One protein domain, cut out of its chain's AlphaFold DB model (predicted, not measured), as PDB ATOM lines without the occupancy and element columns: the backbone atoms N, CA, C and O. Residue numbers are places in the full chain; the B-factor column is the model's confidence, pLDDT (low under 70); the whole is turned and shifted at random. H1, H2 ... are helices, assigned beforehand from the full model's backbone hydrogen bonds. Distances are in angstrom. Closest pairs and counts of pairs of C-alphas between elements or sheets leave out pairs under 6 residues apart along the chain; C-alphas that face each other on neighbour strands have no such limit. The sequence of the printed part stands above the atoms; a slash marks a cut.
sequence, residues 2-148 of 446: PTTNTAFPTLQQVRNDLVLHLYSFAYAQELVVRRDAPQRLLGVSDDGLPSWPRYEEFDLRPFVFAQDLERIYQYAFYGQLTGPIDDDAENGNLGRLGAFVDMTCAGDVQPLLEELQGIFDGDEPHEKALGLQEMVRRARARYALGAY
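This is residues 2 to 148 of the 446 residues of an uncharacterized protein of Quisquiliibacterium transsilvanicum (UniProt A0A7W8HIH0). H1 runs through the middle, with H3, H4 and H5 packed on it at steep angles and H2 packed across H5. Residues 29 to 68 make a long loop that folds back from the end of H1, and residues 2 to 7 stick out. The 147 printed residues, under half in the five named helices H1 to H5, are all helix in class, compact, radius of gyration 16.0 A, spanning 52 by 42 by 29 A.

H1, residues 11 to 28, is 25.7 A long, from C-alpha 11 (195.475, 229.034, 199.569). H2 is residues 69 to 78, H3 93 to 104, H4 109 to 120. H5, residues 131 to 146, is 22.1 A long, to C-alpha 146 (192.881, 243.093, 217.405).

Closest C-alphas are named. H1 touches H4 (Ser 24, Leu 113, 5.3 A), H5 (Val 14, Leu 132, 5.0 A) and H3 (Phe 25, Thr 104, 6.1 A). H2 touches H5 (Ala 76, Ala 139, 4.3 A). In these helices every O i to N i+4 pair is within hydrogen-bond range.

The printed part has no cut. The links H1 to H2 and H2 to H3 are long. pLDDT is under 70 at residues 2 to 6, 32 to 54 and 120 to 129.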
ATOM      1  N   PRO A   2     178.621 246.672 188.016       31.38
ATOM      2  CA  PRO A   2     178.869 245.372 188.619       31.38
ATOM      3  C   PRO A   2     179.953 245.558 189.681       31.38
ATOM      4  O   PRO A   2     181.051 246.019 189.381       31.38
ATOM      5  N   THR A   3     179.620 245.279 190.935       36.59
ATOM      6  CA  THR A   3     180.618 245.079 191.979       36.59
ATOM      7  C   THR A   3     181.398 243.840 191.569       36.59
ATOM      8  O   THR A   3     180.874 242.730 191.654       36.59
ATOM      9  N   THR A   4     182.601 244.026 191.033       41.91
ATOM     10  CA  THR A   4     183.567 242.944 190.867       41.91
ATOM     11  C   THR A   4     183.797 242.371 192.253       41.91
ATOM     12  O   THR A   4     184.480 242.976 193.078       41.91
ATOM     13  N   ASN A   5     183.129 241.259 192.540       49.59
ATOM     14  CA  ASN A   5     183.403 240.460 193.714       49.59
ATOM     15  C   ASN A   5     184.749 239.798 193.415       49.59
ATOM     16  O   ASN A   5     184.787 238.729 192.810       49.59
ATOM     17  N   THR A   6     185.844 240.517 193.664       66.38
ATOM     18  CA  THR A   6     187.188 239.978 193.485       66.38
ATOM     19  C   THR A   6     187.318 238.836 194.474       66.38
ATOM     20  O   THR A   6     187.302 239.043 195.687       66.38
ATOM     21  N   ALA A   7     187.319 237.612 193.949       83.62
ATOM     22  CA  ALA A   7     187.565 236.437 194.759       83.62
ATOM     23  C   ALA A   7     188.938 236.604 195.422       83.62
ATOM     24  O   ALA A   7     189.892 237.017 194.765       83.62
ATOM     25  N   PHE A   8     189.025 236.325 196.722       90.31
ATOM     26  CA  PHE A   8     190.318 236.271 197.398       90.31
ATOM     27  C   PHE A   8     191.218 235.230 196.721       90.31
ATOM     28  O   PHE A   8     190.694 234.232 196.208       90.31
ATOM     29  N   PRO A   9     192.550 235.417 196.740       91.88
ATOM     30  CA  PRO A   9     193.461 234.387 196.267       91.88
ATOM     31  C   PRO A   9     193.203 233.099 197.047       91.88
ATOM     32  O   PRO A   9     192.962 233.117 198.255       91.88
ATOM     33  N   THR A  10     193.232 231.966 196.360       92.69
ATOM     34  CA  THR A  10     193.147 230.644 196.984       92.69
ATOM     35  C   THR A  10     194.404 230.366 197.810       92.69
ATOM     36  O   THR A  10     195.480 230.890 197.521       92.69
ATOM     37  N   LEU A  11     194.302 229.481 198.808       93.25
ATOM     38  CA  LEU A  11     195.475 229.034 199.569       93.25
ATOM     39  C   LEU A  11     196.565 228.460 198.648       93.25
ATOM     40  O   LEU A  11     197.749 228.654 198.902       93.25
ATOM     41  N   GLN A  12     196.179 227.787 197.558       90.81
ATOM     42  CA  GLN A  12     197.137 227.257 196.591       90.81
ATOM     43  C   GLN A  12     197.873 228.369 195.831       90.81
ATOM     44  O   GLN A  12     199.084 228.270 195.666       90.81
ATOM     45  N   GLN A  13     197.187 229.446 195.430       90.00
ATOM     46  CA  GLN A  13     197.837 230.615 194.819       90.00
ATOM     47  C   GLN A  13     198.838 231.259 195.786       90.00
ATOM     48  O   GLN A  13     199.982 231.482 195.415       90.00
ATOM     49  N   VAL A  14     198.461 231.446 197.055       93.44
ATOM     50  CA  VAL A  14     199.376 231.974 198.085       93.44
ATOM     51  C   VAL A  14     200.591 231.062 198.302       93.44
ATOM     52  O   VAL A  14     201.705 231.547 198.500       93.44
ATOM     53  N   ARG A  15     200.407 229.736 198.262       92.31
ATOM     54  CA  ARG A  15     201.518 228.774 198.339       92.31
ATOM     55  C   ARG A  15     202.448 228.889 197.137       92.31
ATOM     56  O   ARG A  15     203.659 228.874 197.329       92.31
ATOM     57  N   ASN A  16     201.895 229.012 195.933       87.94
ATOM     58  CA  ASN A  16     202.678 229.185 194.713       87.94
ATOM     59  C   ASN A  16     203.490 230.488 194.767       87.94
ATOM     60  O   ASN A  16     204.695 230.450 194.522       87.94
ATOM     61  N   ASP A  17     202.868 231.591 195.198       90.06
ATOM     62  CA  ASP A  17     203.549 232.868 195.434       90.06
ATOM     63  C   ASP A  17     204.716 232.686 196.417       90.06
ATOM     64  O   ASP A  17     205.841 233.087 196.131       90.06
ATOM     65  N   LEU A  18     204.505 232.020 197.559       92.38
ATOM     66  CA  LEU A  18     205.574 231.811 198.543       92.38
ATOM     67  C   LEU A  18     206.760 231.022 197.981       92.38
ATOM     68  O   LEU A  18     207.912 231.348 198.271       92.38
ATOM     69  N   VAL A  19     206.491 230.002 197.168       88.75
ATOM     70  CA  VAL A  19     207.542 229.214 196.517       88.75
ATOM     71  C   VAL A  19     208.307 230.068 195.498       88.75
ATOM     72  O   VAL A  19     209.535 230.032 195.472       88.75
ATOM     73  N   LEU A  20     207.612 230.892 194.714       86.50
ATOM     74  CA  LEU A  20     208.226 231.847 193.792       86.50
ATOM     75  C   LEU A  20     209.123 232.866 194.525       86.50
ATOM     76  O   LEU A  20     210.256 233.108 194.103       86.50
ATOM     77  N   HIS A  21     208.657 233.419 195.647       90.12
ATOM     78  CA  HIS A  21     209.447 234.305 196.507       90.12
ATOM     79  C   HIS A  21     210.715 233.606 197.029       90.12
ATOM     80  O   HIS A  21     211.813 234.160 196.947       90.12
ATOM     81  N   LEU A  22     210.591 232.363 197.509       88.81
ATOM     82  CA  LEU A  22     211.718 231.541 197.963       88.81
ATOM     83  C   LEU A  22     212.745 231.305 196.869       88.81
ATOM     84  O   LEU A  22     213.947 231.406 197.115       88.81
ATOM     85  N   TYR A  23     212.287 231.010 195.666       83.94
ATOM     86  CA  TYR A  23     213.201 230.794 194.573       83.94
ATOM     87  C   TYR A  23     213.903 232.065 194.106       83.94
ATOM     88  O   TYR A  23     215.106 232.027 193.858       83.94
ATOM     89  N   SER A  24     213.175 233.179 194.018       84.69
ATOM     90  CA  SER A  24     213.743 234.484 193.662       84.69
ATOM     91  C   SER A  24     214.836 234.865 194.657       84.69
ATOM     92  O   SER A  24     215.934 235.260 194.270       84.69
ATOM     93  N   PHE A  25     214.566 234.649 195.948       87.75
ATOM     94  CA  PHE A  25     215.540 234.841 197.012       87.75
ATOM     95  C   PHE A  25     216.752 233.918 196.868       87.75
ATOM     96  O   PHE A  25     217.889 234.380 196.918       87.75
ATOM     97  N   ALA A  26     216.528 232.616 196.670       84.12
ATOM     98  CA  ALA A  26     217.607 231.646 196.540       84.12
ATOM     99  C   ALA A  26     218.510 231.954 195.339       84.12
ATOM    100  O   ALA A  26     219.729 231.898 195.468       84.12
ATOM    101  N   TYR A  27     217.917 232.336 194.207       81.06
ATOM    102  CA  TYR A  27     218.648 232.742 193.013       81.06
ATOM    103  C   TYR A  27     219.486 233.999 193.270       81.06
ATOM    104  O   TYR A  27     220.687 233.993 193.016       81.06
ATOM    105  N   ALA A  28     218.881 235.043 193.845       84.06
ATOM    106  CA  ALA A  28     219.565 236.300 194.154       84.06
ATOM    107  C   ALA A  28     220.741 236.131 195.132       84.06
ATOM    108  O   ALA A  28     221.692 236.903 195.101       84.06
ATOM    109  N   GLN A  29     220.653 235.145 196.025       83.12
ATOM    110  CA  GLN A  29     221.656 234.875 197.055       83.12
ATOM    111  C   GLN A  29     222.620 233.737 196.680       83.12
ATOM    112  O   GLN A  29     223.407 233.314 197.525       83.12
ATOM    113  N   GLU A  30     222.532 233.203 195.456       80.62
ATOM    114  CA  GLU A  30     223.298 232.029 195.005       80.62
ATOM    115  C   GLU A  30     223.170 230.822 195.965       80.62
ATOM    116  O   GLU A  30     224.081 230.005 196.130       80.62
ATOM    117  N   LEU A  31     222.021 230.700 196.638       74.44
ATOM    118  CA  LEU A  31     221.773 229.671 197.640       74.44
ATOM    119  C   LEU A  31     221.323 228.371 196.990       74.44
ATOM    120  O   LEU A  31     220.404 228.324 196.175       74.44
ATOM    121  N   VAL A  32     221.916 227.277 197.463       65.25
ATOM    122  CA  VAL A  32     221.498 225.932 197.084       65.25
ATOM    123  C   VAL A  32     220.366 225.459 197.991       65.25
ATOM    124  O   VAL A  32     220.607 225.070 199.136       65.25
ATOM    125  N   VAL A  33     219.139 225.405 197.472       61.47
ATOM    126  CA  VAL A  33     218.012 224.797 198.198       61.47
ATOM    127  C   VAL A  33     217.998 223.294 197.908       61.47
ATOM    128  O   VAL A  33     217.801 222.855 196.773       61.47
ATOM    129  N   ARG A  34     218.273 222.478 198.932       55.62
ATOM    130  CA  ARG A  34     218.245 221.012 198.826       55.62
ATOM    131  C   ARG A  34     216.843 220.496 199.129       55.62
ATOM    132  O   ARG A  34     216.348 220.696 200.232       55.62
ATOM    133  N   ARG A  35     216.244 219.782 198.175       56.03
ATOM    134  CA  ARG A  35     215.152 218.842 198.452       56.03
ATOM    135  C   ARG A  35     215.774 217.611 199.119       56.03
ATOM    136  O   ARG A  35     216.923 217.277 198.824       56.03
ATOM    137  N   ASP A  36     215.065 216.982 200.048       50.19
ATOM    138  CA  ASP A  36     215.562 215.821 200.790       50.19
ATOM    139  C   ASP A  36     216.247 214.782 199.882       50.19
ATOM    140  O   ASP A  36     215.877 214.568 198.721       50.19
ATOM    141  N   ALA A  37     217.294 214.147 200.409       37.97
ATOM    142  CA  ALA A  37     218.103 213.198 199.655       37.97
ATOM    143  C   ALA A  37     217.237 212.064 199.051       37.97
ATOM    144  O   ALA A  37     216.397 211.512 199.763       37.97
ATOM    145  N   PRO A  38     217.451 211.657 197.778       47.88
ATOM    146  CA  PRO A  38     218.626 211.926 196.948       47.88
ATOM    147  C   PRO A  38     218.341 212.795 195.702       47.88
ATOM    148  O   PRO A  38     219.005 212.601 194.682       47.88
ATOM    149  N   GLN A  39     217.363 213.712 195.714       46.81
ATOM    150  CA  GLN A  39     216.986 214.446 194.493       46.81
ATOM    151  C   GLN A  39     217.349 215.942 194.483       46.81
ATOM    152  O   GLN A  39     217.032 216.696 195.391       46.81
ATOM    153  N   ARG A  40     218.046 216.275 193.384       47.09
ATOM    154  CA  ARG A  40     218.532 217.537 192.792       47.09
ATOM    155  C   ARG A  40     218.416 218.849 193.582       47.09
ATOM    156  O   ARG A  40     217.346 219.290 193.984       47.09
ATOM    157  N   LEU A  41     219.585 219.496 193.649       47.69
ATOM    158  CA  LEU A  41     219.830 220.882 194.029       47.69
ATOM    159  C   LEU A  41     218.973 221.848 193.197       47.69
ATOM    160  O   LEU A  41     218.981 221.766 191.969       47.69
ATOM    161  N   LEU A  42     218.361 222.833 193.849       51.91
ATOM    162  CA  LEU A  42     218.146 224.140 193.232       51.91
ATOM    163  C   LEU A  42     219.475 224.880 193.306       51.91
ATOM    164  O   LEU A  42     219.777 225.517 194.305       51.91
ATOM    165  N   GLY A  43     220.312 224.683 192.297       51.28
ATOM    166  CA  GLY A  43     221.451 225.541 192.013       51.28
ATOM    167  C   GLY A  43     221.264 226.094 190.610       51.28
ATOM    168  O   GLY A  43     220.699 225.410 189.752       51.28
ATOM    169  N   VAL A  44     221.713 227.321 190.382       48.56
ATOM    170  CA  VAL A  44     221.862 227.847 189.027       48.56
ATOM    171  C   VAL A  44     222.925 226.978 188.354       48.56
ATOM    172  O   VAL A  44     224.073 226.965 188.787       48.56
ATOM    173  N   SER A  45     222.538 226.148 187.384       49.88
ATOM    174  CA  SER A  45     223.529 225.544 186.493       49.88
ATOM    175  C   SER A  45     223.994 226.610 185.513       49.88
ATOM    176  O   SER A  45     223.164 227.399 185.063       49.88
ATOM    177  N   ASP A  46     225.267 226.576 185.117       53.28
ATOM    178  CA  ASP A  46     225.840 227.479 184.103       53.28
ATOM    179  C   ASP A  46     225.054 227.481 182.766       53.28
ATOM    180  O   ASP A  46     225.197 228.397 181.959       53.28
ATOM    181  N   ASP A  47     224.172 226.494 182.554       49.72
ATOM    182  CA  ASP A  47     223.457 226.230 181.302       49.72
ATOM    183  C   ASP A  47     221.971 226.670 181.284       49.72
ATOM    184  O   ASP A  47     221.246 226.340 180.341       49.72
ATOM    185  N   GLY A  48     221.486 227.406 182.294       54.09
ATOM    186  CA  GLY A  48     220.132 227.989 182.303       54.09
ATOM    187  C   GLY A  48     219.328 227.762 183.586       54.09
ATOM    188  O   GLY A  48     219.825 227.215 184.573       54.09
ATOM    189  N   LEU A  49     218.063 228.208 183.572       55.91
ATOM    190  CA  LEU A  49     217.133 228.037 184.692       55.91
ATOM    191  C   LEU A  49     217.027 226.543 185.056       55.91
ATOM    192  O   LEU A  49     216.840 225.722 184.153       55.91
ATOM    193  N   PRO A  50     217.131 226.167 186.347       58.38
ATOM    194  CA  PRO A  50     217.031 224.768 186.760       58.38
ATOM    195  C   PRO A  50     215.714 224.123 186.292       58.38
ATOM    196  O   PRO A  50     214.779 224.801 185.899       58.38
ATOM    197  N   SER A  51     215.581 222.797 186.323       59.56
ATOM    198  CA  SER A  51     214.257 222.177 186.156       59.56
ATOM    199  C   SER A  51     213.470 222.353 187.460       59.56
ATOM    200  O   SER A  51     213.569 221.508 188.355       59.56
ATOM    201  N   TRP A  52     212.760 223.471 187.606       62.50
ATOM    202  CA  TRP A  52     212.001 223.782 188.819       62.50
ATOM    203  C   TRP A  52     210.872 222.757 188.972       62.50
ATOM    204  O   TRP A  52     210.140 222.514 188.007       62.50
ATOM    205  N   PRO A  53     210.718 222.111 190.141       62.31
ATOM    206  CA  PRO A  53     209.521 221.330 190.398       62.31
ATOM    207  C   PRO A  53     208.301 222.248 190.313       62.31
ATOM    208  O   PRO A  53     208.387 223.446 190.604       62.31
ATOM    209  N   ARG A  54     207.155 221.678 189.927       67.88
ATOM    210  CA  ARG A  54     205.881 222.402 189.980       67.88
ATOM    211  C   ARG A  54     205.688 222.948 191.392       67.88
ATOM    212  O   ARG A  54     206.007 222.252 192.356       67.88
ATOM    213  N   TYR A  55     205.149 224.160 191.516       71.25
ATOM    214  CA  TYR A  55     204.945 224.821 192.811       71.25
ATOM    215  C   TYR A  55     204.244 223.924 193.845       71.25
ATOM    216  O   TYR A  55     204.610 223.902 195.017       71.25
ATOM    217  N   GLU A  56     203.291 223.115 193.382       71.12
ATOM    218  CA  GLU A  56     202.504 222.159 194.171       71.12
ATOM    219  C   GLU A  56     203.335 221.035 194.816       71.12
ATOM    220  O   GLU A  56     202.927 220.465 195.827       71.12
ATOM    221  N   GLU A  57     204.502 220.710 194.257       76.94
ATOM    222  CA  GLU A  57     205.380 219.633 194.726       76.94
ATOM    223  C   GLU A  57     206.444 220.112 195.725       76.94
ATOM    224  O   GLU A  57     207.214 219.294 196.250       76.94
ATOM    225  N   PHE A  58     206.524 221.427 195.959       81.62
ATOM    226  CA  PHE A  58     207.518 222.025 196.835       81.62
ATOM    227  C   PHE A  58     207.118 221.875 198.308       81.62
ATOM    228  O   PHE A  58     206.040 222.298 198.734       81.62
ATOM    229  N   ASP A  59     208.005 221.274 199.104       83.56
ATOM    230  CA  ASP A  59     207.772 221.093 200.533       83.56
ATOM    231  C   ASP A  59     208.191 222.338 201.319       83.56
ATOM    232  O   ASP A  59     209.375 222.629 201.481       83.56
ATOM    233  N   LEU A  60     207.198 223.066 201.824       87.94
ATOM    234  CA  LEU A  60     207.392 224.262 202.640       87.94
ATOM    235  C   LEU A  60     207.627 223.951 204.130       87.94
ATOM    236  O   LEU A  60     208.033 224.841 204.872       87.94
ATOM    237  N   ARG A  61     207.412 222.708 204.591       87.25
ATOM    238  CA  ARG A  61     207.517 222.332 206.019       87.25
ATOM    239  C   ARG A  61     208.880 222.628 206.667       87.25
ATOM    240  O   ARG A  61     208.880 222.998 207.842       87.25
ATOM    241  N   PRO A  62     210.028 222.497 205.968       87.69
ATOM    242  CA  PRO A  62     211.330 222.825 206.552       87.69
ATOM    243  C   PRO A  62     211.516 224.317 206.870       87.69
ATOM    244  O   PRO A  62     212.395 224.669 207.654       87.69
ATOM    245  N   PHE A  63     210.715 225.201 206.268       89.00
ATOM    246  CA  PHE A  63     210.877 226.645 206.387       89.00
ATOM    247  C   PHE A  63     210.026 227.189 207.529       89.00
ATOM    248  O   PHE A  63     208.799 227.190 207.469       89.00
ATOM    249  N   VAL A  64     210.689 227.702 208.566       88.69
ATOM    250  CA  VAL A  64     210.031 228.200 209.785       88.69
ATOM    251  C   VAL A  64     208.999 229.296 209.486       88.69
ATOM    252  O   VAL A  64     207.909 229.272 210.046       88.69
ATOM    253  N   PHE A  65     209.290 230.208 208.552       91.69
ATOM    254  CA  PHE A  65     208.360 231.271 208.142       91.69
ATOM    255  C   PHE A  65     207.099 230.753 207.420       91.69
ATOM    256  O   PHE A  65     206.139 231.500 207.269       91.69
ATOM    257  N   ALA A  66     207.080 229.492 206.970       94.00
ATOM    258  CA  ALA A  66     205.973 228.902 206.215       94.00
ATOM    259  C   ALA A  66     205.090 227.949 207.044       94.00
ATOM    260  O   ALA A  66     204.036 227.530 206.564       94.00
ATOM    261  N   GLN A  67     205.490 227.598 208.273       92.19
ATOM    262  CA  GLN A  67     204.824 226.564 209.083       92.19
ATOM    263  C   GLN A  67     203.351 226.878 209.389       92.19
ATOM    264  O   GLN A  67     202.526 225.968 209.412       92.19
ATOM    265  N   ASP A  68     203.013 228.157 209.562       93.88
ATOM    266  CA  ASP A  68     201.662 228.623 209.897       93.88
ATOM    267  C   ASP A  68     200.936 229.285 208.710       93.88
ATOM    268  O   ASP A  68     199.961 230.013 208.904       93.88
ATOM    269  N   LEU A  69     201.379 229.046 207.468       96.31
ATOM    270  CA  LEU A  69     200.843 229.726 206.282       96.31
ATOM    271  C   LEU A  69     199.318 229.595 206.155       96.31
ATOM    272  O   LEU A  69     198.629 230.582 205.912       96.31
ATOM    273  N   GLU A  70     198.779 228.391 206.355       95.88
ATOM    274  CA  GLU A  70     197.333 228.149 206.296       95.88
ATOM    275  C   GLU A  70     196.582 228.884 207.414       95.88
ATOM    276  O   GLU A  70     195.531 229.473 207.165       95.88
ATOM    277  N   ARG A  71     197.137 228.923 208.632       94.69
ATOM    278  CA  ARG A  71     196.549 229.678 209.748       94.69
ATOM    279  C   ARG A  71     196.515 231.172 209.429       94.69
ATOM    280  O   ARG A  71     195.473 231.803 209.593       94.69
ATOM    281  N   ILE A  72     197.626 231.726 208.944       97.19
ATOM    282  CA  ILE A  72     197.732 233.142 208.565       97.19
ATOM    283  C   ILE A  72     196.765 233.458 207.417       97.19
ATOM    284  O   ILE A  72     196.114 234.500 207.443       97.19
ATOM    285  N   TYR A  73     196.603 232.547 206.457       97.38
ATOM    286  CA  TYR A  73     195.640 232.672 205.365       97.38
ATOM    287  C   TYR A  73     194.190 232.743 205.864       97.38
ATOM    288  O   TYR A  73     193.454 233.671 205.512       97.38
ATOM    289  N   GLN A  74     193.792 231.800 206.726       96.12
ATOM    290  CA  GLN A  74     192.457 231.779 207.331       96.12
ATOM    291  C   GLN A  74     192.187 233.053 208.141       96.12
ATOM    292  O   GLN A  74     191.117 233.664 208.036       96.12
ATOM    293  N   TYR A  75     193.195 233.511 208.878       95.62
ATOM    294  CA  TYR A  75     193.135 234.750 209.632       95.62
ATOM    295  C   TYR A  75     192.982 235.973 208.718       95.62
ATOM    296  O   TYR A  75     192.054 236.761 208.905       95.62
ATOM    297  N   ALA A  76     193.826 236.112 207.694       96.25
ATOM    298  CA  ALA A  76     193.864 237.258 206.788       96.25
ATOM    299  C   ALA A  76     192.544 237.470 206.031       96.25
ATOM    300  O   ALA A  76     191.986 238.575 206.041       96.25
ATOM    301  N   PHE A  77     192.029 236.421 205.386       95.38
ATOM    302  CA  PHE A  77     190.901 236.541 204.457       95.38
ATOM    303  C   PHE A  77     189.545 236.262 205.108       95.38
ATOM    304  O   PHE A  77     188.562 236.916 204.760       95.38
ATOM    305  N   TYR A  78     189.491 235.370 206.099       94.56
ATOM    306  CA  TYR A  78     188.235 234.937 206.723       94.56
ATOM    307  C   TYR A  78     188.095 235.378 208.184       94.56
ATOM    308  O   TYR A  78     187.056 235.150 208.797       94.56
ATOM    309  N   GLY A  79     189.116 236.016 208.764       93.69
ATOM    310  CA  GLY A  79     189.091 236.401 210.175       93.69
ATOM    311  C   GLY A  79     189.038 235.201 211.120       93.69
ATOM    312  O   GLY A  79     188.614 235.352 212.256       93.69
ATOM    313  N   GLN A  80     189.430 234.006 210.678       93.06
ATOM    314  CA  GLN A  80     189.368 232.806 211.508       93.06
ATOM    315  C   GLN A  80     190.704 232.585 212.208       93.06
ATOM    316  O   GLN A  80     191.744 232.492 211.560       93.06
ATOM    317  N   LEU A  81     190.671 232.496 213.533       88.62
ATOM    318  CA  LEU A  81     191.852 232.321 214.365       88.62
ATOM    319  C   LEU A  81     191.830 230.917 214.979       88.62
ATOM    320  O   LEU A  81     191.008 230.631 215.840       88.62
ATOM    321  N   THR A  82     192.699 230.026 214.499       85.06
ATOM    322  CA  THR A  82     192.799 228.625 214.969       85.06
ATOM    323  C   THR A  82     193.975 228.391 215.925       85.06
ATOM    324  O   THR A  82     194.241 227.264 216.337       85.06
ATOM    325  N   GLY A  83     194.709 229.450 216.258       83.50
ATOM    326  CA  GLY A  83     195.909 229.441 217.087       83.50
ATOM    327  C   GLY A  83     196.504 230.849 217.176       83.50
ATOM    328  O   GLY A  83     195.979 231.764 216.537       83.50
ATOM    329  N   PRO A  84     197.589 231.043 217.941       82.81
ATOM    330  CA  PRO A  84     198.197 232.356 218.106       82.81
ATOM    331  C   PRO A  84     198.742 232.899 216.775       82.81
ATOM    332  O   PRO A  84     199.261 232.156 215.930       82.81
ATOM    333  N   ILE A  85     198.615 234.215 216.616       87.88
ATOM    334  CA  ILE A  85     199.237 235.015 215.560       87.88
ATOM    335  C   ILE A  85     200.090 236.065 216.260       87.88
ATOM    336  O   ILE A  85     199.599 236.742 217.158       87.88
ATOM    337  N   ASP A  86     201.342 236.186 215.842       86.62
ATOM    338  CA  ASP A  86     202.309 237.129 216.396       86.62
ATOM    339  C   ASP A  86     203.089 237.785 215.245       86.62
ATOM    340  O   ASP A  86     203.646 237.095 214.382       86.62
ATOM    341  N   ASP A  87     203.070 239.118 215.207       90.12
ATOM    342  CA  ASP A  87     203.728 239.948 214.187       90.12
ATOM    343  C   ASP A  87     205.180 240.311 214.557       90.12
ATOM    344  O   ASP A  87     205.826 241.093 213.861       90.12
ATOM    345  N   ASP A  88     205.729 239.737 215.632       88.56
ATOM    346  CA  ASP A  88     207.150 239.859 215.955       88.56
ATOM    347  C   ASP A  88     208.035 239.248 214.855       88.56
ATOM    348  O   ASP A  88     207.857 238.101 214.438       88.56
ATOM    349  N   ALA A  89     209.010 240.017 214.367       82.69
ATOM    350  CA  ALA A  89     209.827 239.619 213.221       82.69
ATOM    351  C   ALA A  89     210.782 238.447 213.517       82.69
ATOM    352  O   ALA A  89     211.174 237.738 212.589       82.69
ATOM    353  N   GLU A  90     211.161 238.230 214.779       79.94
ATOM    354  CA  GLU A  90     212.130 237.199 215.171       79.94
ATOM    355  C   GLU A  90     211.443 235.890 215.570       79.94
ATOM    356  O   GLU A  90     211.858 234.798 215.165       79.94
ATOM    357  N   ASN A  91     210.370 235.994 216.351       82.00
ATOM    358  CA  ASN A  91     209.719 234.862 217.005       82.00
ATOM    359  C   ASN A  91     208.288 234.643 216.508       82.00
ATOM    360  O   ASN A  91     207.797 233.510 216.529       82.00
ATOM    361  N   GLY A  92     207.649 235.697 216.004       87.19
ATOM    362  CA  GLY A  92     206.281 235.669 215.520       87.19
ATOM    363  C   GLY A  92     206.139 234.920 214.198       87.19
ATOM    364  O   GLY A  92     207.019 234.914 213.331       87.19
ATOM    365  N   ASN A  93     205.024 234.217 214.028       92.31
ATOM    366  CA  ASN A  93     204.737 233.505 212.785       92.31
ATOM    367  C   ASN A  93     204.413 234.469 211.633       92.31
ATOM    368  O   ASN A  93     204.973 234.331 210.545       92.31
ATOM    369  N   LEU A  94     203.570 235.471 211.882       96.00
ATOM    370  CA  LEU A  94     203.243 236.513 210.917       96.00
ATOM    371  C   LEU A  94     204.443 237.430 210.672       96.00
ATOM    372  O   LEU A  94     204.740 237.728 209.515       96.00
ATOM    373  N   GLY A  95     205.163 237.812 211.727       94.06
ATOM    374  CA  GLY A  95     206.305 238.713 211.601       94.06
ATOM    375  C   GLY A  95     207.441 238.107 210.778       94.06
ATOM    376  O   GLY A  95     207.938 238.767 209.867       94.06
ATOM    377  N   ARG A  96     207.787 236.828 210.996       95.38
ATOM    378  CA  ARG A  96     208.783 236.112 210.172       95.38
ATOM    379  C   ARG A  96     208.364 235.971 208.713       95.38
ATOM    380  O   ARG A  96     209.188 236.183 207.825       95.38
ATOM    381  N   LEU A  97     207.101 235.618 208.455       96.94
ATOM    382  CA  LEU A  97     206.588 235.541 207.085       96.94
ATOM    383  C   LEU A  97     206.636 236.912 206.407       96.94
ATOM    384  O   LEU A  97     207.072 237.020 205.263       96.94
ATOM    385  N   GLY A  98     206.227 237.960 207.119       95.88
ATOM    386  CA  GLY A  98     206.262 239.320 206.611       95.88
ATOM    387  C   GLY A  98     207.682 239.820 206.361       95.88
ATOM    388  O   GLY A  98     207.936 240.344 205.289       95.88
ATOM    389  N   ALA A  99     208.628 239.574 207.272       94.50
ATOM    390  CA  ALA A  99     210.036 239.912 207.077       94.50
ATOM    391  C   ALA A  99     210.630 239.209 205.846       94.50
ATOM    392  O   ALA A  99     211.350 239.831 205.066       94.50
ATOM    393  N   PHE A 100     210.284 237.936 205.634       94.94
ATOM    394  CA  PHE A 100     210.685 237.206 204.435       94.94
ATOM    395  C   PHE A 100     210.110 237.842 203.157       94.94
ATOM    396  O   PHE A 100     210.853 238.087 202.206       94.94
ATOM    397  N   VAL A 101     208.816 238.176 203.147       94.06
ATOM    398  CA  VAL A 101     208.183 238.882 202.021       94.06
ATOM    399  C   VAL A 101     208.851 240.239 201.779       94.06
ATOM    400  O   VAL A 101     209.242 240.528 200.650       94.06
ATOM    401  N   ASP A 102     209.065 241.031 202.827       92.06
ATOM    402  CA  ASP A 102     209.688 242.355 202.755       92.06
ATOM    403  C   ASP A 102     211.116 242.274 202.174       92.06
ATOM    404  O   ASP A 102     211.479 243.080 201.317       92.06
ATOM    405  N   MET A 103     211.900 241.254 202.550       90.69
ATOM    406  CA  MET A 103     213.230 240.995 201.979       90.69
ATOM    407  C   MET A 103     213.187 240.709 200.475       90.69
ATOM    408  O   MET A 103     214.055 241.160 199.732       90.69
ATOM    409  N   THR A 104     212.200 239.942 200.019       89.62
ATOM    410  CA  THR A 104     212.074 239.557 198.603       89.62
ATOM    411  C   THR A 104     211.440 240.628 197.717       89.62
ATOM    412  O   THR A 104     211.653 240.631 196.508       89.62
ATOM    413  N   CYS A 105     210.688 241.552 198.313       86.56
ATOM    414  CA  CYS A 105     210.078 242.694 197.632       86.56
ATOM    415  C   CYS A 105     211.001 243.920 197.570       86.56
ATOM    416  O   CYS A 105     210.559 244.991 197.159       86.56
ATOM    417  N   ALA A 106     212.252 243.790 198.011       83.50
ATOM    418  CA  ALA A 106     213.206 244.884 198.083       83.50
ATOM    419  C   ALA A 106     214.522 244.537 197.374       83.50
ATOM    420  O   ALA A 106     214.917 243.376 197.258       83.50
ATOM    421  N   GLY A 107     215.229 245.583 196.937       83.81
ATOM    422  CA  GLY A 107     216.583 245.479 196.394       83.81
ATOM    423  C   GLY A 107     216.678 244.591 195.154       83.81
ATOM    424  O   GLY A 107     215.814 244.625 194.280       83.81
ATOM    425  N   ASP A 108     217.745 243.797 195.092       81.81
ATOM    426  CA  ASP A 108     218.112 243.004 193.912       81.81
ATOM    427  C   ASP A 108     217.210 241.774 193.686       81.81
ATOM    428  O   ASP A 108     217.271 241.152 192.628       81.81
ATOM    429  N   VAL A 109     216.346 241.425 194.648       81.88
ATOM    430  CA  VAL A 109     215.434 240.272 194.538       81.88
ATOM    431  C   VAL A 109     214.174 240.620 193.744       81.88
ATOM    432  O   VAL A 109     213.651 239.770 193.025       81.88
ATOM    433  N   GLN A 110     213.691 241.864 193.830       84.38
ATOM    434  CA  GLN A 110     212.443 242.270 193.181       84.38
ATOM    435  C   GLN A 110     212.480 242.115 191.646       84.38
ATOM    436  O   GLN A 110     211.533 241.547 191.103       84.38
ATOM    437  N   PRO A 111     213.533 242.545 190.920       83.81
ATOM    438  CA  PRO A 111     213.588 242.351 189.470       83.81
ATOM    439  C   PRO A 111     213.548 240.871 189.070       83.81
ATOM    440  O   PRO A 111     212.907 240.516 188.086       83.81
ATOM    441  N   LEU A 112     214.186 240.001 189.862       80.19
ATOM    442  CA  LEU A 112     214.175 238.553 189.643       80.19
ATOM    443  C   LEU A 112     212.799 237.948 189.908       80.19
ATOM    444  O   LEU A 112     212.366 237.062 189.179       80.19
ATOM    445  N   LEU A 113     212.101 238.440 190.931       82.19
ATOM    446  CA  LEU A 113     210.722 238.057 191.204       82.19
ATOM    447  C   LEU A 113     209.821 238.390 190.004       82.19
ATOM    448  O   LEU A 113     209.061 237.533 189.562       82.19
ATOM    449  N   GLU A 114     209.941 239.597 189.449       82.69
ATOM    450  CA  GLU A 114     209.191 240.039 188.263       82.69
ATOM    451  C   GLU A 114     209.555 239.225 187.004       82.69
ATOM    452  O   GLU A 114     208.674 238.854 186.226       82.69
ATOM    453  N   GLU A 115     210.837 238.899 186.816       81.50
ATOM    454  CA  GLU A 115     211.312 238.069 185.702       81.50
ATOM    455  C   GLU A 115     210.771 236.634 185.788       81.50
ATOM    456  O   GLU A 115     210.213 236.116 184.817       81.50
ATOM    457  N   LEU A 116     210.891 236.001 186.958       76.19
ATOM    458  CA  LEU A 116     210.428 234.633 187.177       76.19
ATOM    459  C   LEU A 116     208.905 234.532 187.047       76.19
ATOM    460  O   LEU A 116     208.428 233.575 186.442       76.19
ATOM    461  N   GLN A 117     208.139 235.528 187.510       76.50
ATOM    462  CA  GLN A 117     206.690 235.599 187.257       76.50
ATOM    463  C   GLN A 117     206.376 235.476 185.759       76.50
ATOM    464  O   GLN A 117     205.586 234.623 185.360       76.50
ATOM    465  N   GLY A 118     207.073 236.246 184.917       73.19
ATOM    466  CA  GLY A 118     206.885 236.202 183.464       73.19
ATOM    467  C   GLY A 118     207.223 234.852 182.820       73.19
ATOM    468  O   GLY A 118     206.674 234.522 181.769       73.19
ATOM    469  N   ILE A 119     208.101 234.056 183.436       72.06
ATOM    470  CA  ILE A 119     208.486 232.724 182.945       72.06
ATOM    471  C   ILE A 119     207.452 231.659 183.334       72.06
ATOM    472  O   ILE A 119     207.192 230.742 182.553       72.06
ATOM    473  N   PHE A 120     206.880 231.752 184.536       67.00
ATOM    474  CA  PHE A 120     205.999 230.716 185.080       67.00
ATOM    475  C   PHE A 120     204.528 230.849 184.669       67.00
ATOM    476  O   PHE A 120     203.816 229.845 184.719       67.00
ATOM    477  N   ASP A 121     204.088 232.028 184.229       63.69
ATOM    478  CA  ASP A 121     202.669 232.296 183.955       63.69
ATOM    479  C   ASP A 121     202.160 231.736 182.607       63.69
ATOM    480  O   ASP A 121     200.962 231.530 182.428       63.69
ATOM    481  N   GLY A 122     203.031 231.407 181.645       60.16
ATOM    482  CA  GLY A 122     202.568 231.015 180.304       60.16
ATOM    483  C   GLY A 122     201.659 232.081 179.656       60.16
ATOM    484  O   GLY A 122     201.780 233.266 179.948       60.16
ATOM    485  N   ASP A 123     200.753 231.679 178.750       49.31
ATOM    486  CA  ASP A 123     199.816 232.596 178.061       49.31
ATOM    487  C   ASP A 123     198.639 233.075 178.942       49.31
ATOM    488  O   ASP A 123     197.864 233.937 178.515       49.31
ATOM    489  N   GLU A 124     198.467 232.536 180.154       48.66
ATOM    490  CA  GLU A 124     197.456 233.019 181.098       48.66
ATOM    491  C   GLU A 124     198.134 233.910 182.138       48.66
ATOM    492  O   GLU A 124     198.784 233.391 183.041       48.66
ATOM    493  N   PRO A 125     197.993 235.245 182.054       48.78
ATOM    494  CA  PRO A 125     198.559 236.122 183.063       48.78
ATOM    495  C   PRO A 125     197.946 235.737 184.408       48.78
ATOM    496  O   PRO A 125     196.755 235.973 184.638       48.78
ATOM    497  N   HIS A 126     198.740 235.153 185.312       50.06
ATOM    498  CA  HIS A 126     198.358 235.171 186.710       50.06
ATOM    499  C   HIS A 126     198.166 236.645 187.041       50.06
ATOM    500  O   HIS A 126     199.036 237.477 186.784       50.06
ATOM    501  N   GLU A 127     196.974 237.009 187.515       53.31
ATOM    502  CA  GLU A 127     196.707 238.345 188.032       53.31
ATOM    503  C   GLU A 127     197.604 238.558 189.254       53.31
ATOM    504  O   GLU A 127     197.162 238.356 190.374       53.31
ATOM    505  N   LYS A 128     198.864 238.922 188.978       56.38
ATOM    506  CA  LYS A 128     199.988 239.323 189.822       56.38
ATOM    507  C   LYS A 128     200.156 238.474 191.082       56.38
ATOM    508  O   LYS A 128     199.288 238.483 191.943       56.38
ATOM    509  N   ALA A 129     201.322 237.847 191.249       59.72
ATOM    510  CA  ALA A 129     201.771 237.169 192.476       59.72
ATOM    511  C   ALA A 129     201.926 238.134 193.678       59.72
ATOM    512  O   ALA A 129     202.997 238.376 194.231       59.72
ATOM    513  N   LEU A 130     200.807 238.745 194.049       79.44
ATOM    514  CA  LEU A 130     200.572 239.662 195.147       79.44
ATOM    515  C   LEU A 130     199.670 238.999 196.185       79.44
ATOM    516  O   LEU A 130     199.407 239.616 197.211       79.44
ATOM    517  N   GLY A 131     199.198 237.767 195.957       90.25
ATOM    518  CA  GLY A 131     198.309 237.071 196.878       90.25
ATOM    519  C   GLY A 131     198.969 236.876 198.238       90.25
ATOM    520  O   GLY A 131     198.345 237.135 199.270       90.25
ATOM    521  N   LEU A 132     200.257 236.516 198.249       94.25
ATOM    522  CA  LEU A 132     201.049 236.434 199.478       94.25
ATOM    523  C   LEU A 132     201.240 237.801 200.156       94.25
ATOM    524  O   LEU A 132     201.021 237.921 201.362       94.25
ATOM    525  N   GLN A 133     201.614 238.836 199.399       93.44
ATOM    526  CA  GLN A 133     201.816 240.188 199.940       93.44
ATOM    527  C   GLN A 133     200.515 240.755 200.518       93.44
ATOM    528  O   GLN A 133     200.494 241.310 201.617       93.44
ATOM    529  N   GLU A 134     199.410 240.581 199.799       93.94
ATOM    530  CA  GLU A 134     198.077 240.976 200.232       93.94
ATOM    531  C   GLU A 134     197.655 240.210 201.487       93.94
ATOM    532  O   GLU A 134     197.143 240.828 202.422       93.94
ATOM    533  N   MET A 135     197.909 238.898 201.553       96.56
ATOM    534  CA  MET A 135     197.644 238.091 202.745       96.56
ATOM    535  C   MET A 135     198.413 238.622 203.961       96.56
ATOM    536  O   MET A 135     197.799 238.841 205.004       96.56
ATOM    537  N   VAL A 136     199.722 238.869 203.832       96.88
ATOM    538  CA  VAL A 136     200.553 239.410 204.923       96.88
ATOM    539  C   VAL A 136     200.043 240.782 205.361       96.88
ATOM    540  O   VAL A 136     199.821 240.994 206.553       96.88
ATOM    541  N   ARG A 137     199.780 241.701 204.420       96.00
ATOM    542  CA  ARG A 137     199.232 243.031 204.738       96.00
ATOM    543  C   ARG A 137     197.876 242.936 205.440       96.00
ATOM    544  O   ARG A 137     197.654 243.626 206.430       96.00
ATOM    545  N   ARG A 138     196.977 242.061 204.976       96.69
ATOM    546  CA  ARG A 138     195.660 241.833 205.599       96.69
ATOM    547  C   ARG A 138     195.800 241.266 207.005       96.69
ATOM    548  O   ARG A 138     195.110 241.734 207.907       96.69
ATOM    549  N   ALA A 139     196.677 240.284 207.197       96.75
ATOM    550  CA  ALA A 139     196.947 239.701 208.504       96.75
ATOM    551  C   ALA A 139     197.513 240.746 209.474       96.75
ATOM    552  O   ALA A 139     196.990 240.868 210.577       96.75
ATOM    553  N   ARG A 140     198.487 241.564 209.054       96.00
ATOM    554  CA  ARG A 140     199.033 242.669 209.864       96.00
ATOM    555  C   ARG A 140     197.968 243.705 210.221       96.00
ATOM    556  O   ARG A 140     197.815 244.042 211.390       96.00
ATOM    557  N   ALA A 141     197.152 244.130 209.256       96.25
ATOM    558  CA  ALA A 141     196.047 245.057 209.504       96.25
ATOM    559  C   ALA A 141     195.017 244.487 210.500       96.25
ATOM    560  O   ALA A 141     194.528 245.199 211.379       96.25
ATOM    561  N   ARG A 142     194.694 243.187 210.405       95.31
ATOM    562  CA  ARG A 142     193.831 242.502 211.382       95.31
ATOM    563  C   ARG A 142     194.488 242.397 212.751       95.31
ATOM    564  O   ARG A 142     193.798 242.594 213.751       95.31
ATOM    565  N   TYR A 143     195.784 242.109 212.792       91.69
ATOM    566  CA  TYR A 143     196.544 242.031 214.030       91.69
ATOM    567  C   TYR A 143     196.551 243.390 214.728       91.69
ATOM    568  O   TYR A 143     196.167 243.470 215.888       91.69
ATOM    569  N   ALA A 144     196.821 244.477 213.999       90.00
ATOM    570  CA  ALA A 144     196.727 245.844 214.506       90.00
ATOM    571  C   ALA A 144     195.318 246.188 215.025       90.00
ATOM    572  O   ALA A 144     195.181 246.798 216.090       90.00
ATOM    573  N   LEU A 145     194.265 245.749 214.319       91.56
ATOM    574  CA  LEU A 145     192.876 245.905 214.767       91.56
ATOM    575  C   LEU A 145     192.602 245.169 216.085       91.56
ATOM    576  O   LEU A 145     191.987 245.744 216.981       91.56
ATOM    577  N   GLY A 146     193.052 243.917 216.204       83.19
ATOM    578  CA  GLY A 146     192.881 243.093 217.405       83.19
ATOM    579  C   GLY A 146     193.776 243.514 218.571       83.19
ATOM    580  O   GLY A 146     193.385 243.365 219.724       83.19
ATOM    581  N   ALA A 147     194.941 244.094 218.284       76.00
ATOM    582  CA  ALA A 147     195.897 244.587 219.268       76.00
ATOM    583  C   ALA A 147     195.616 246.020 219.744       76.00
ATOM    584  O   ALA A 147     196.445 246.631 220.418       76.00
ATOM    585  N   TYR A 148     194.454 246.577 219.388       74.06
ATOM    586  CA  TYR A 148     194.029 247.935 219.745       74.06
ATOM    587  C   TYR A 148     195.024 249.020 219.327       74.06
ATOM    588  O   TYR A 148     195.118 250.079 219.952       74.06
TER     589      TYR A 148